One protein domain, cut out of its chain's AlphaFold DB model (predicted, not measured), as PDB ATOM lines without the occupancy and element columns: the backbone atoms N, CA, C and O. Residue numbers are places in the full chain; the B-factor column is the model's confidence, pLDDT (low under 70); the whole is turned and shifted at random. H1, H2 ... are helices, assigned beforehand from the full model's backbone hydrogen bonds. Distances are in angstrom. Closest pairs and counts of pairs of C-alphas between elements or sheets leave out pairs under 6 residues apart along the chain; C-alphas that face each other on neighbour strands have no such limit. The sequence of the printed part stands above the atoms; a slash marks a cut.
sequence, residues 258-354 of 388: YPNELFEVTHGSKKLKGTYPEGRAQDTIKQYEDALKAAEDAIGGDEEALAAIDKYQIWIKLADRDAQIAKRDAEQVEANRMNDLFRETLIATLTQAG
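What this domain is: This is residues 258 to 354 of the 388 residues of the protein "Transposase, Ptta/En/Spm, plant" of Corchorus capsularis (UniProt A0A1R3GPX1). One very long straight helix, H4, makes the longest axis, and its first turns belong to a small head in which H2 crosses it and touches it with residues 284 to 292. H1 stands at the same end of H4, H3 is a short turn at the corner after H2, and residues 323 to 354 stick out as a bare arm. The printed part has 97 residues with four named helices, in the order H1, H2, H3, H4, and no named strand: all helix. It is extended, with a radius of gyration of the C-alphas of 22.2 A and spans of 76 by 34 by 16 A, the length being made by the arm.

Where its parts are: H4, residues 311 to 352, is 61.6 A long, from C-alpha 311 at (465.451, 316.715, 643.602) to C-alpha 352 at (480.741, 279.919, 690.642). H2, residues 280 to 299, is 28.9 A long. H1, residues 259 to 267, begins with C-alpha 259 at (465.399, 320.264, 650.512) and is 11.7 A long. H3, residues 303 to 307, is 6.2 A long.

How they stand to each other: H4 touches H2 with residues 311 to 318 alone, at a steep tilt of 48 degrees, opposite ways; the closest C-alphas, of Tyr 288 and Trp 315, are 6.7 A apart. H1 and H4 only just touch, with 3 pairs of C-alphas within 8 A, the closest those of Pro 259 and Tyr 312 at 6.5 A. H1 and H2 are close but not clearly touching; the C-alphas of His 267 and Ala 281, their closest, are 6.5 A apart. H2 and H3 touch only at the corner, and only just, with 3 pairs within 8 A; the closest C-alphas, of Glu 296 and Leu 306, are 6.4 A apart. H3 is apart from H1 and H4. In H1, H2, H3 and H4 every O i to N i+4 pair is within hydrogen-bond range.

The domain as a whole: The two C-alphas farthest apart, of Glu 304 and Gly 354, are 77.0 A apart. The printed part has no cut. The link from H1 to H2, residues 268 to 279, is long; those from H2 to H3 and H3 to H4 are tight. The mean pLDDT of the printed part is 75.8, and residues 266 to 274, 278 and 323 are under 70.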
ATOM      1  N   TYR A 258     463.855 324.122 647.960       71.88
ATOM      2  CA  TYR A 258     464.339 322.762 647.759       71.88
ATOM      3  C   TYR A 258     464.935 322.204 649.067       71.88
ATOM      4  O   TYR A 258     465.403 322.978 649.912       71.88
ATOM      5  N   PRO A 259     464.929 320.873 649.267       72.69
ATOM      6  CA  PRO A 259     465.399 320.264 650.512       72.69
ATOM      7  C   PRO A 259     466.834 320.648 650.880       72.69
ATOM      8  O   PRO A 259     467.111 320.912 652.046       72.69
ATOM      9  N   ASN A 260     467.715 320.770 649.889       74.69
ATOM     10  CA  ASN A 260     469.095 321.216 650.067       74.69
ATOM     11  C   ASN A 260     469.195 322.681 650.532       74.69
ATOM     12  O   ASN A 260     469.993 322.981 651.411       74.69
ATOM     13  N   GLU A 261     468.358 323.588 650.014       74.38
ATOM     14  CA  GLU A 261     468.318 325.000 650.438       74.38
ATOM     15  C   GLU A 261     467.874 325.120 651.899       74.38
ATOM     16  O   GLU A 261     468.417 325.899 652.682       74.38
ATOM     17  N   LEU A 262     466.885 324.317 652.288       75.25
ATOM     18  CA  LEU A 262     466.438 324.236 653.671       75.25
ATOM     19  C   LEU A 262     467.521 323.625 654.574       75.25
ATOM     20  O   LEU A 262     467.729 324.099 655.695       75.25
ATOM     21  N   PHE A 263     468.200 322.581 654.104       74.62
ATOM     22  CA  PHE A 263     469.267 321.917 654.843       74.62
ATOM     23  C   PHE A 263     470.463 322.845 655.059       74.62
ATOM     24  O   PHE A 263     470.958 322.954 656.176       74.62
ATOM     25  N   GLU A 264     470.852 323.610 654.041       77.19
ATOM     26  CA  GLU A 264     471.891 324.635 654.129       77.19
ATOM     27  C   GLU A 264     471.550 325.704 655.177       77.19
ATOM     28  O   GLU A 264     472.390 326.082 655.989       77.19
ATOM     29  N   VAL A 265     470.300 326.165 655.231       70.75
ATOM     30  CA  VAL A 265     469.884 327.176 656.218       70.75
ATOM     31  C   VAL A 265     469.844 326.619 657.646       70.75
ATOM     32  O   VAL A 265     470.075 327.354 658.609       70.75
ATOM     33  N   THR A 266     469.526 325.333 657.801       69.38
ATOM     34  CA  THR A 266     469.339 324.700 659.116       69.38
ATOM     35  C   THR A 266     470.621 324.105 659.693       69.38
ATOM     36  O   THR A 266     470.804 324.153 660.908       69.38
ATOM     37  N   HIS A 267     471.501 323.579 658.842       69.69
ATOM     38  CA  HIS A 267     472.704 322.834 659.224       69.69
ATOM     39  C   HIS A 267     473.995 323.437 658.653       69.69
ATOM     40  O   HIS A 267     475.079 323.021 659.053       69.69
ATOM     41  N   GLY A 268     473.910 324.415 657.748       69.06
ATOM     42  CA  GLY A 268     475.070 325.133 657.228       69.06
ATOM     43  C   GLY A 268     475.645 326.138 658.228       69.06
ATOM     44  O   GLY A 268     474.967 326.668 659.118       69.06
ATOM     45  N   SER A 269     476.935 326.420 658.083       66.75
ATOM     46  CA  SER A 269     477.629 327.418 658.888       66.75
ATOM     47  C   SER A 269     477.166 328.825 658.520       66.75
ATOM     48  O   SER A 269     477.237 329.254 657.373       66.75
ATOM     49  N   LYS A 270     476.785 329.623 659.523       61.41
ATOM     50  CA  LYS A 270     476.417 331.039 659.318       61.41
ATOM     51  C   LYS A 270     477.551 331.895 658.742       61.41
ATOM     52  O   LYS A 270     477.289 333.007 658.296       61.41
ATOM     53  N   LYS A 271     478.801 331.424 658.832       60.94
ATOM     54  CA  LYS A 271     479.994 332.171 658.410       60.94
ATOM     55  C   LYS A 271     480.346 331.961 656.935       60.94
ATOM     56  O   LYS A 271     480.914 332.873 656.346       60.94
ATOM     57  N   LEU A 272     480.002 330.814 656.348       62.81
ATOM     58  CA  LEU A 272     480.221 330.529 654.931       62.81
ATOM     59  C   LEU A 272     479.061 329.709 654.368       62.81
ATOM     60  O   LEU A 272     478.748 328.627 654.859       62.81
ATOM     61  N   LYS A 273     478.463 330.237 653.301       62.53
ATOM     62  CA  LYS A 273     477.450 329.546 652.508       62.53
ATOM     63  C   LYS A 273     478.104 328.343 651.806       62.53
ATOM     64  O   LYS A 273     479.205 328.489 651.284       62.53
ATOM     65  N   GLY A 274     477.476 327.170 651.859       65.88
ATOM     66  CA  GLY A 274     478.038 325.906 651.365       65.88
ATOM     67  C   GLY A 274     479.034 325.190 652.289       65.88
ATOM     68  O   GLY A 274     479.541 324.139 651.914       65.88
ATOM     69  N   THR A 275     479.331 325.702 653.492       72.38
ATOM     70  CA  THR A 275     480.208 325.002 654.451       72.38
ATOM     71  C   THR A 275     479.397 324.396 655.589       72.38
ATOM     72  O   THR A 275     478.676 325.106 656.295       72.38
ATOM     73  N   TYR A 276     479.549 323.091 655.802       75.69
ATOM     74  CA  TYR A 276     478.852 322.332 656.841       75.69
ATOM     75  C   TYR A 276     479.798 321.992 658.000       75.69
ATOM     76  O   TYR A 276     481.002 321.856 657.777       75.69
ATOM     77  N   PRO A 277     479.292 321.882 659.241       72.19
ATOM     78  CA  PRO A 277     480.054 321.311 660.345       72.19
ATOM     79  C   PRO A 277     480.494 319.882 660.012       72.19
ATOM     80  O   PRO A 277     479.721 319.127 659.418       72.19
ATOM     81  N   GLU A 278     481.707 319.527 660.432       69.56
ATOM     82  CA  GLU A 278     482.265 318.190 660.235       69.56
ATOM     83  C   GLU A 278     481.373 317.112 660.872       69.56
ATOM     84  O   GLU A 278     480.821 317.293 661.964       69.56
ATOM     85  N   GLY A 279     481.214 315.997 660.158       74.62
ATOM     86  CA  GLY A 279     480.363 314.873 660.538       74.62
ATOM     87  C   GLY A 279     479.083 314.785 659.708       74.62
ATOM     88  O   GLY A 279     479.042 315.150 658.535       74.62
ATOM     89  N   ARG A 280     478.003 314.307 660.335       70.75
ATOM     90  CA  ARG A 280     476.804 313.815 659.632       70.75
ATOM     91  C   ARG A 280     476.188 314.806 658.637       70.75
ATOM     92  O   ARG A 280     475.704 314.391 657.594       70.75
ATOM     93  N   ALA A 281     476.191 316.104 658.944       72.88
ATOM     94  CA  ALA A 281     475.613 317.113 658.054       72.88
ATOM     95  C   ALA A 281     476.407 317.272 656.746       72.88
ATOM     96  O   ALA A 281     475.808 317.443 655.685       72.88
ATOM     97  N   GLN A 282     477.737 317.190 656.821       77.75
ATOM     98  CA  GLN A 282     478.613 317.218 655.655       77.75
ATOM     99  C   GLN A 282     478.455 315.943 654.819       77.75
ATOM    100  O   GLN A 282     478.333 316.031 653.599       77.75
ATOM    101  N   ASP A 283     478.373 314.779 655.471       79.19
ATOM    102  CA  ASP A 283     478.193 313.493 654.788       79.19
ATOM    103  C   ASP A 283     476.866 313.428 654.024       79.19
ATOM    104  O   ASP A 283     476.845 313.041 652.857       79.19
ATOM    105  N   THR A 284     475.761 313.856 654.645       79.81
ATOM    106  CA  THR A 284     474.436 313.857 654.007       79.81
ATOM    107  C   THR A 284     474.397 314.758 652.770       79.81
ATOM    108  O   THR A 284     473.816 314.375 651.755       79.81
ATOM    109  N   ILE A 285     475.027 315.940 652.811       83.12
ATOM    110  CA  ILE A 285     475.065 316.833 651.642       83.12
ATOM    111  C   ILE A 285     475.969 316.287 650.546       83.12
ATOM    112  O   ILE A 285     475.553 316.282 649.392       83.12
ATOM    113  N   LYS A 286     477.147 315.766 650.895       85.56
ATOM    114  CA  LYS A 286     478.048 315.150 649.919       85.56
ATOM    115  C   LYS A 286     477.359 314.004 649.177       85.56
ATOM    116  O   LYS A 286     477.383 313.957 647.957       85.56
ATOM    117  N   GLN A 287     476.663 313.129 649.900       84.50
ATOM    118  CA  GLN A 287     475.928 312.022 649.287       84.50
ATOM    119  C   GLN A 287     474.760 312.492 648.414       84.50
ATOM    120  O   GLN A 287     474.460 311.862 647.402       84.50
ATOM    121  N   TYR A 288     474.087 313.579 648.797       85.38
ATOM    122  CA  TYR A 288     473.060 314.188 647.959       85.38
ATOM    123  C   TYR A 288     473.646 314.759 646.665       85.38
ATOM    124  O   TYR A 288     473.072 314.544 645.602       85.38
ATOM    125  N   GLU A 289     474.783 315.449 646.740       85.44
ATOM    126  CA  GLU A 289     475.493 315.972 645.570       85.44
ATOM    127  C   GLU A 289     475.991 314.840 644.663       85.44
ATOM    128  O   GLU A 289     475.775 314.899 643.456       85.44
ATOM    129  N   ASP A 290     476.549 313.771 645.235       87.75
ATOM    130  CA  ASP A 290     476.972 312.577 644.498       87.75
ATOM    131  C   ASP A 290     475.781 311.892 643.800       87.75
ATOM    132  O   ASP A 290     475.870 311.517 642.632       87.75
ATOM    133  N   ALA A 291     474.636 311.764 644.481       84.50
ATOM    134  CA  ALA A 291     473.424 311.171 643.914       84.50
ATOM    135  C   ALA A 291     472.790 312.048 642.825       84.50
ATOM    136  O   ALA A 291     472.253 311.532 641.844       84.50
ATOM    137  N   LEU A 292     472.847 313.370 642.993       85.06
ATOM    138  CA  LEU A 292     472.390 314.326 641.994       85.06
ATOM    139  C   LEU A 292     473.283 314.265 640.753       85.06
ATOM    140  O   LEU A 292     472.762 314.142 639.650       85.06
ATOM    141  N   LYS A 293     474.605 314.230 640.937       86.25
ATOM    142  CA  LYS A 293     475.568 314.069 639.847       86.25
ATOM    143  C   LYS A 293     475.384 312.742 639.108       86.25
ATOM    144  O   LYS A 293     475.345 312.732 637.889       86.25
ATOM    145  N   ALA A 294     475.173 311.637 639.824       85.19
ATOM    146  CA  ALA A 294     474.889 310.344 639.200       85.19
ATOM    147  C   ALA A 294     473.588 310.357 638.374       85.19
ATOM    148  O   ALA A 294     473.510 309.711 637.330       85.19
ATOM    149  N   ALA A 295     472.566 311.093 638.824       82.81
ATOM    150  CA  ALA A 295     471.332 311.274 638.061       82.81
ATOM    151  C   ALA A 295     471.552 312.137 636.807       82.81
ATOM    152  O   ALA A 295     471.001 311.823 635.755       82.81
ATOM    153  N   GLU A 296     472.369 313.187 636.904       84.12
ATOM    154  CA  GLU A 296     472.759 314.031 635.767       84.12
ATOM    155  C   GLU A 296     473.583 313.241 634.734       84.12
ATOM    156  O   GLU A 296     473.277 313.284 633.540       84.12
ATOM    157  N   ASP A 297     474.556 312.448 635.190       84.88
ATOM    158  CA  ASP A 297     475.396 311.591 634.345       84.88
ATOM    159  C   ASP A 297     474.562 310.513 633.624       84.88
ATOM    160  O   ASP A 297     474.794 310.229 632.447       84.88
ATOM    161  N   ALA A 298     473.543 309.946 634.285       80.62
ATOM    162  CA  ALA A 298     472.654 308.937 633.699       80.62
ATOM    163  C   ALA A 298     471.761 309.474 632.564       80.62
ATOM    164  O   ALA A 298     471.287 308.697 631.736       80.62
ATOM    165  N   ILE A 299     471.516 310.786 632.529       81.38
ATOM    166  CA  ILE A 299     470.658 311.441 631.532       81.38
ATOM    167  C   ILE A 299     471.446 311.838 630.273       81.38
ATOM    168  O   ILE A 299     470.860 312.009 629.206       81.38
ATOM    169  N   GLY A 300     472.777 311.939 630.356       71.38
ATOM    170  CA  GLY A 300     473.628 312.083 629.171       71.38
ATOM    171  C   GLY A 300     473.435 313.387 628.384       71.38
ATOM    172  O   GLY A 300     473.696 313.412 627.183       71.38
ATOM    173  N   GLY A 301     472.995 314.468 629.039       72.69
ATOM    174  CA  GLY A 301     472.969 315.821 628.461       72.69
ATOM    175  C   GLY A 301     471.649 316.280 627.831       72.69
ATOM    176  O   GLY A 301     471.625 317.341 627.213       72.69
ATOM    177  N   ASP A 302     470.555 315.535 627.990       78.69
ATOM    178  CA  ASP A 302     469.216 316.012 627.626       78.69
ATOM    179  C   ASP A 302     468.734 317.087 628.626       78.69
ATOM    180  O   ASP A 302     468.432 316.790 629.784       78.69
ATOM    181  N   GLU A 303     468.678 318.352 628.187       73.69
ATOM    182  CA  GLU A 303     468.242 319.501 628.999       73.69
ATOM    183  C   GLU A 303     466.814 319.347 629.547       73.69
ATOM    184  O   GLU A 303     466.528 319.816 630.653       73.69
ATOM    185  N   GLU A 304     465.920 318.679 628.813       72.50
ATOM    186  CA  GLU A 304     464.529 318.482 629.231       72.50
ATOM    187  C   GLU A 304     464.438 317.425 630.340       72.50
ATOM    188  O   GLU A 304     463.733 317.609 631.338       72.50
ATOM    189  N   ALA A 305     465.224 316.356 630.223       70.88
ATOM    190  CA  ALA A 305     465.334 315.327 631.249       70.88
ATOM    191  C   ALA A 305     466.114 315.809 632.489       70.88
ATOM    192  O   ALA A 305     465.733 315.473 633.612       70.88
ATOM    193  N   LEU A 306     467.133 316.662 632.322       71.56
ATOM    194  CA  LEU A 306     467.834 317.329 633.430       71.56
ATOM    195  C   LEU A 306     466.883 318.226 634.237       71.56
ATOM    196  O   LEU A 306     466.917 318.230 635.471       71.56
ATOM    197  N   ALA A 307     465.990 318.955 633.561       72.31
ATOM    198  CA  ALA A 307     464.964 319.768 634.212       72.31
ATOM    199  C   ALA A 307     463.884 318.926 634.920       72.31
ATOM    200  O   ALA A 307     463.257 319.408 635.867       72.31
ATOM    201  N   ALA A 308     463.685 317.674 634.496       77.75
ATOM    202  CA  ALA A 308     462.732 316.737 635.085       77.75
ATOM    203  C   ALA A 308     463.272 315.976 636.314       77.75
ATOM    204  O   ALA A 308     462.506 315.253 636.956       77.75
ATOM    205  N   ILE A 309     464.555 316.133 636.677       78.56
ATOM    206  CA  ILE A 309     465.118 315.497 637.875       78.56
ATOM    207  C   ILE A 309     464.378 315.993 639.122       78.56
ATOM    208  O   ILE A 309     464.518 317.141 639.559       78.56
ATOM    209  N   ASP A 310     463.636 315.086 639.757       80.62
ATOM    210  CA  ASP A 310     462.962 315.367 641.015       80.62
ATOM    211  C   ASP A 310     463.952 315.318 642.191       80.62
ATOM    212  O   ASP A 310     464.169 314.296 642.851       80.62
ATOM    213  N   LYS A 311     464.537 316.483 642.476       80.50
ATOM    214  CA  LYS A 311     465.451 316.715 643.602       80.50
ATOM    215  C   LYS A 311     464.845 316.327 644.958       80.50
ATOM    216  O   LYS A 311     465.585 315.942 645.863       80.50
ATOM    217  N   TYR A 312     463.518 316.390 645.115       78.19
ATOM    218  CA  TYR A 312     462.861 315.959 646.352       78.19
ATOM    219  C   TYR A 312     462.887 314.444 646.509       78.19
ATOM    220  O   TYR A 312     463.129 313.958 647.611       78.19
ATOM    221  N   GLN A 313     462.684 313.692 645.429       78.25
ATOM    222  CA  GLN A 313     462.731 312.229 645.478       78.25
ATOM    223  C   GLN A 313     464.131 311.710 645.794       78.25
ATOM    224  O   GLN A 313     464.270 310.769 646.576       78.25
ATOM    225  N   ILE A 314     465.172 312.348 645.249       82.94
ATOM    226  CA  ILE A 314     466.566 312.027 645.593       82.94
ATOM    227  C   ILE A 314     466.792 312.230 647.096       82.94
ATOM    228  O   ILE A 314     467.323 311.349 647.770       82.94
ATOM    229  N   TRP A 315     466.313 313.351 647.642       80.81
ATOM    230  CA  TRP A 315     466.435 313.654 649.067       80.81
ATOM    231  C   TRP A 315     465.672 312.670 649.969       80.81
ATOM    232  O   TRP A 315     466.204 312.227 650.986       80.81
ATOM    233  N   ILE A 316     464.437 312.302 649.608       78.94
ATOM    234  CA  ILE A 316     463.617 311.346 650.374       78.94
ATOM    235  C   ILE A 316     464.303 309.979 650.434       78.94
ATOM    236  O   ILE A 316     464.450 309.420 651.519       78.94
ATOM    237  N   LYS A 317     464.797 309.474 649.296       80.00
ATOM    238  CA  LYS A 317     465.517 308.192 649.242       80.00
ATOM    239  C   LYS A 317     466.760 308.186 650.131       80.00
ATOM    240  O   LYS A 317     467.054 307.178 650.768       80.00
ATOM    241  N   LEU A 318     467.470 309.310 650.192       80.94
ATOM    242  CA  LEU A 318     468.627 309.489 651.067       80.94
ATOM    243  C   LEU A 318     468.240 309.458 652.547       80.94
ATOM    244  O   LEU A 318     468.849 308.727 653.324       80.94
ATOM    245  N   ALA A 319     467.186 310.182 652.925       72.62
ATOM    246  CA  ALA A 319     466.683 310.192 654.296       72.62
ATOM    247  C   ALA A 319     466.198 308.803 654.751       72.62
ATOM    248  O   ALA A 319     466.492 308.381 655.872       72.62
ATOM    249  N   ASP A 320     465.511 308.069 653.874       73.62
ATOM    250  CA  ASP A 320     465.060 306.704 654.150       73.62
ATOM    251  C   ASP A 320     466.240 305.734 654.289       73.62
ATOM    252  O   ASP A 320     466.242 304.879 655.178       73.62
ATOM    253  N   ARG A 321     467.280 305.885 653.457       75.06
ATOM    254  CA  ARG A 321     468.512 305.092 653.560       75.06
ATOM    255  C   ARG A 321     469.230 305.343 654.882       75.06
ATOM    256  O   ARG A 321     469.601 304.388 655.562       75.06
ATOM    257  N   ASP A 322     469.389 306.602 655.274       71.62
ATOM    258  CA  ASP A 322     470.044 306.971 656.532       71.62
ATOM    259  C   ASP A 322     469.266 306.463 657.753       71.62
ATOM    260  O   ASP A 322     469.868 306.040 658.744       71.62
ATOM    261  N   ALA A 323     467.932 306.452 657.684       68.94
ATOM    262  CA  ALA A 323     467.087 305.854 658.712       68.94
ATOM    263  C   ALA A 323     467.280 304.329 658.800       68.94
ATOM    264  O   ALA A 323     467.350 303.778 659.901       68.94
ATOM    265  N   GLN A 324     467.416 303.644 657.662       70.00
ATOM    266  CA  GLN A 324     467.695 302.205 657.622       70.00
ATOM    267  C   GLN A 324     469.092 301.865 658.151       70.00
ATOM    268  O   GLN A 324     469.234 300.891 658.890       70.00
ATOM    269  N   ILE A 325     470.110 302.667 657.822       72.31
ATOM    270  CA  ILE A 325     471.468 302.502 658.359       72.31
ATOM    271  C   ILE A 325     471.447 302.669 659.879       72.31
ATOM    272  O   ILE A 325     471.897 301.778 660.591       72.31
ATOM    273  N   ALA A 326     470.820 303.733 660.388       72.75
ATOM    274  CA  ALA A 326     470.713 303.960 661.827       72.75
ATOM    275  C   ALA A 326     469.978 302.822 662.558       72.75
ATOM    276  O   ALA A 326     470.346 302.466 663.677       72.75
ATOM    277  N   LYS A 327     468.950 302.234 661.930       75.81
ATOM    278  CA  LYS A 327     468.249 301.066 662.474       75.81
ATOM    279  C   LYS A 327     469.166 299.843 662.539       75.81
ATOM    280  O   LYS A 327     469.219 299.193 663.579       75.81
ATOM    281  N   ARG A 328     469.909 299.564 661.465       73.50
ATOM    282  CA  ARG A 328     470.868 298.453 661.403       73.50
ATOM    283  C   ARG A 328     471.972 298.606 662.448       73.50
ATOM    284  O   ARG A 328     472.287 297.651 663.145       73.50
ATOM    285  N   ASP A 329     472.517 299.809 662.590       76.12
ATOM    286  CA  ASP A 329     473.570 300.087 663.567       76.12
ATOM    287  C   ASP A 329     473.047 299.914 664.999       76.12
ATOM    288  O   ASP A 329     473.730 299.338 665.843       76.12
ATOM    289  N   ALA A 330     471.809 300.337 665.276       74.31
ATOM    290  CA  ALA A 330     471.166 300.115 666.569       74.31
ATOM    291  C   ALA A 330     470.932 298.621 666.860       74.31
ATOM    292  O   ALA A 330     471.200 298.167 667.973       74.31
ATOM    293  N   GLU A 331     470.479 297.850 665.868       81.44
ATOM    294  CA  GLU A 331     470.327 296.392 665.973       81.44
ATOM    295  C   GLU A 331     471.679 295.704 666.219       81.44
ATOM    296  O   GLU A 331     471.778 294.830 667.079       81.44
ATOM    297  N   GLN A 332     472.742 296.144 665.539       77.31
ATOM    298  CA  GLN A 332     474.093 295.617 665.730       77.31
ATOM    299  C   GLN A 332     474.646 295.940 667.125       77.31
ATOM    300  O   GLN A 332     475.272 295.090 667.758       77.31
ATOM    301  N   VAL A 333     474.405 297.153 667.630       81.19
ATOM    302  CA  VAL A 333     474.793 297.545 668.992       81.19
ATOM    303  C   VAL A 333     474.070 296.686 670.029       81.19
ATOM    304  O   VAL A 333     474.704 296.226 670.979       81.19
ATOM    305  N   GLU A 334     472.778 296.419 669.841       80.19
ATOM    306  CA  GLU A 334     472.017 295.567 670.758       80.19
ATOM    307  C   GLU A 334     472.455 294.096 670.673       80.19
ATOM    308  O   GLU A 334     472.597 293.436 671.701       80.19
ATOM    309  N   ALA A 335     472.772 293.591 669.477       73.94
ATOM    310  CA  ALA A 335     473.340 292.253 669.301       73.94
ATOM    311  C   ALA A 335     474.699 292.110 670.007       73.94
ATOM    312  O   ALA A 335     474.940 291.127 670.711       73.94
ATOM    313  N   ASN A 336     475.569 293.116 669.885       76.19
ATOM    314  CA  ASN A 336     476.848 293.152 670.592       76.19
ATOM    315  C   ASN A 336     476.638 293.196 672.110       76.19
ATOM    316  O   ASN A 336     477.272 292.442 672.842       76.19
ATOM    317  N   ARG A 337     475.682 294.003 672.580       83.62
ATOM    318  CA  ARG A 337     475.317 294.082 673.997       83.62
ATOM    319  C   ARG A 337     474.818 292.743 674.544       83.62
ATOM    320  O   ARG A 337     475.189 292.366 675.653       83.62
ATOM    321  N   MET A 338     473.985 292.030 673.789       78.12
ATOM    322  CA  MET A 338     473.484 290.705 674.164       78.12
ATOM    323  C   MET A 338     474.607 289.665 674.216       78.12
ATOM    324  O   MET A 338     474.647 288.859 675.145       78.12
ATOM    325  N   ASN A 339     475.549 289.713 673.271       73.94
ATOM    326  CA  ASN A 339     476.734 288.855 673.289       73.94
ATOM    327  C   ASN A 339     477.636 289.138 674.497       73.94
ATOM    328  O   ASN A 339     478.120 288.194 675.123       73.94
ATOM    329  N   ASP A 340     477.825 290.407 674.859       76.00
ATOM    330  CA  ASP A 340     478.588 290.788 676.050       76.00
ATOM    331  C   ASP A 340     477.892 290.287 677.327       76.00
ATOM    332  O   ASP A 340     478.520 289.637 678.157       76.00
ATOM    333  N   LEU A 341     476.572 290.473 677.451       78.44
ATOM    334  CA  LEU A 341     475.776 289.939 678.567       78.44
ATOM    335  C   LEU A 341     475.866 288.413 678.683       78.44
ATOM    336  O   LEU A 341     475.991 287.884 679.790       78.44
ATOM    337  N   PHE A 342     475.814 287.702 677.556       75.12
ATOM    338  CA  PHE A 342     475.962 286.250 677.534       75.12
ATOM    339  C   PHE A 342     477.355 285.821 678.008       75.12
ATOM    340  O   PHE A 342     477.464 284.913 678.829       75.12
ATOM    341  N   ARG A 343     478.412 286.506 677.550       70.12
ATOM    342  CA  ARG A 343     479.794 286.250 677.982       70.12
ATOM    343  C   ARG A 343     479.970 286.477 679.479       70.12
ATOM    344  O   ARG A 343     480.470 285.586 680.155       70.12
ATOM    345  N   GLU A 344     479.509 287.609 680.001       79.62
ATOM    346  CA  GLU A 344     479.591 287.934 681.432       79.62
ATOM    347  C   GLU A 344     478.832 286.915 682.293       79.62
ATOM    348  O   GLU A 344     479.334 286.444 683.313       79.62
ATOM    349  N   THR A 345     477.640 286.505 681.849       78.06
ATOM    350  CA  THR A 345     476.844 285.489 682.553       78.06
ATOM    351  C   THR A 345     477.550 284.132 682.534       78.06
ATOM    352  O   THR A 345     477.624 283.458 683.560       78.06
ATOM    353  N   LEU A 346     478.112 283.734 681.389       73.88
ATOM    354  CA  LEU A 346     478.855 282.483 681.251       73.88
ATOM    355  C   LEU A 346     480.096 282.466 682.154       73.88
ATOM    356  O   LEU A 346     480.307 281.485 682.865       73.88
ATOM    357  N   ILE A 347     480.864 283.561 682.177       72.19
ATOM    358  CA  ILE A 347     482.018 283.741 683.069       72.19
ATOM    359  C   ILE A 347     481.584 283.572 684.525       72.19
ATOM    360  O   ILE A 347     482.119 282.715 685.222       72.19
ATOM    361  N   ALA A 348     480.562 284.313 684.965       73.31
ATOM    362  CA  ALA A 348     480.078 284.258 686.343       73.31
ATOM    363  C   ALA A 348     479.639 282.843 686.759       73.31
ATOM    364  O   ALA A 348     479.954 282.391 687.862       73.31
ATOM    365  N   THR A 349     478.957 282.123 685.863       74.75
ATOM    366  CA  THR A 349     478.475 280.759 686.132       74.75
ATOM    367  C   THR A 349     479.635 279.765 686.256       74.75
ATOM    368  O   THR A 349     479.632 278.914 687.145       74.75
ATOM    369  N   LEU A 350     480.653 279.884 685.397       70.31
ATOM    370  CA  LEU A 350     481.844 279.027 685.423       70.31
ATOM    371  C   LEU A 350     482.719 279.298 686.653       70.31
ATOM    372  O   LEU A 350     483.164 278.352 687.305       70.31
ATOM    373  N   THR A 351     482.891 280.569 687.029       72.94
ATOM    374  CA  THR A 351     483.584 280.958 688.264       72.94
ATOM    375  C   THR A 351     482.867 280.409 689.498       72.94
ATOM    376  O   THR A 351     483.514 279.865 690.391       72.94
ATOM    377  N   GLN A 352     481.530 280.472 689.538       74.50
ATOM    378  CA  GLN A 352     480.741 279.919 690.642       74.50
ATOM    379  C   GLN A 352     480.837 278.386 690.732       74.50
ATOM    380  O   GLN A 352     480.765 277.829 691.826       74.50
ATOM    381  N   ALA A 353     481.049 277.709 689.601       75.62
ATOM    382  CA  ALA A 353     481.302 276.271 689.540       75.62
ATOM    383  C   ALA A 353     482.756 275.879 689.890       75.62
ATOM    384  O   ALA A 353     483.085 274.695 689.867       75.62
ATOM    385  N   GLY A 354     483.633 276.843 690.202       73.94
ATOM    386  CA  GLY A 354     485.047 276.595 690.503       73.94
ATOM    387  C   GLY A 354     485.889 276.216 689.278       73.94
ATOM    388  O   GLY A 354     487.010 275.733 689.427       73.94
TER     389      GLY A 354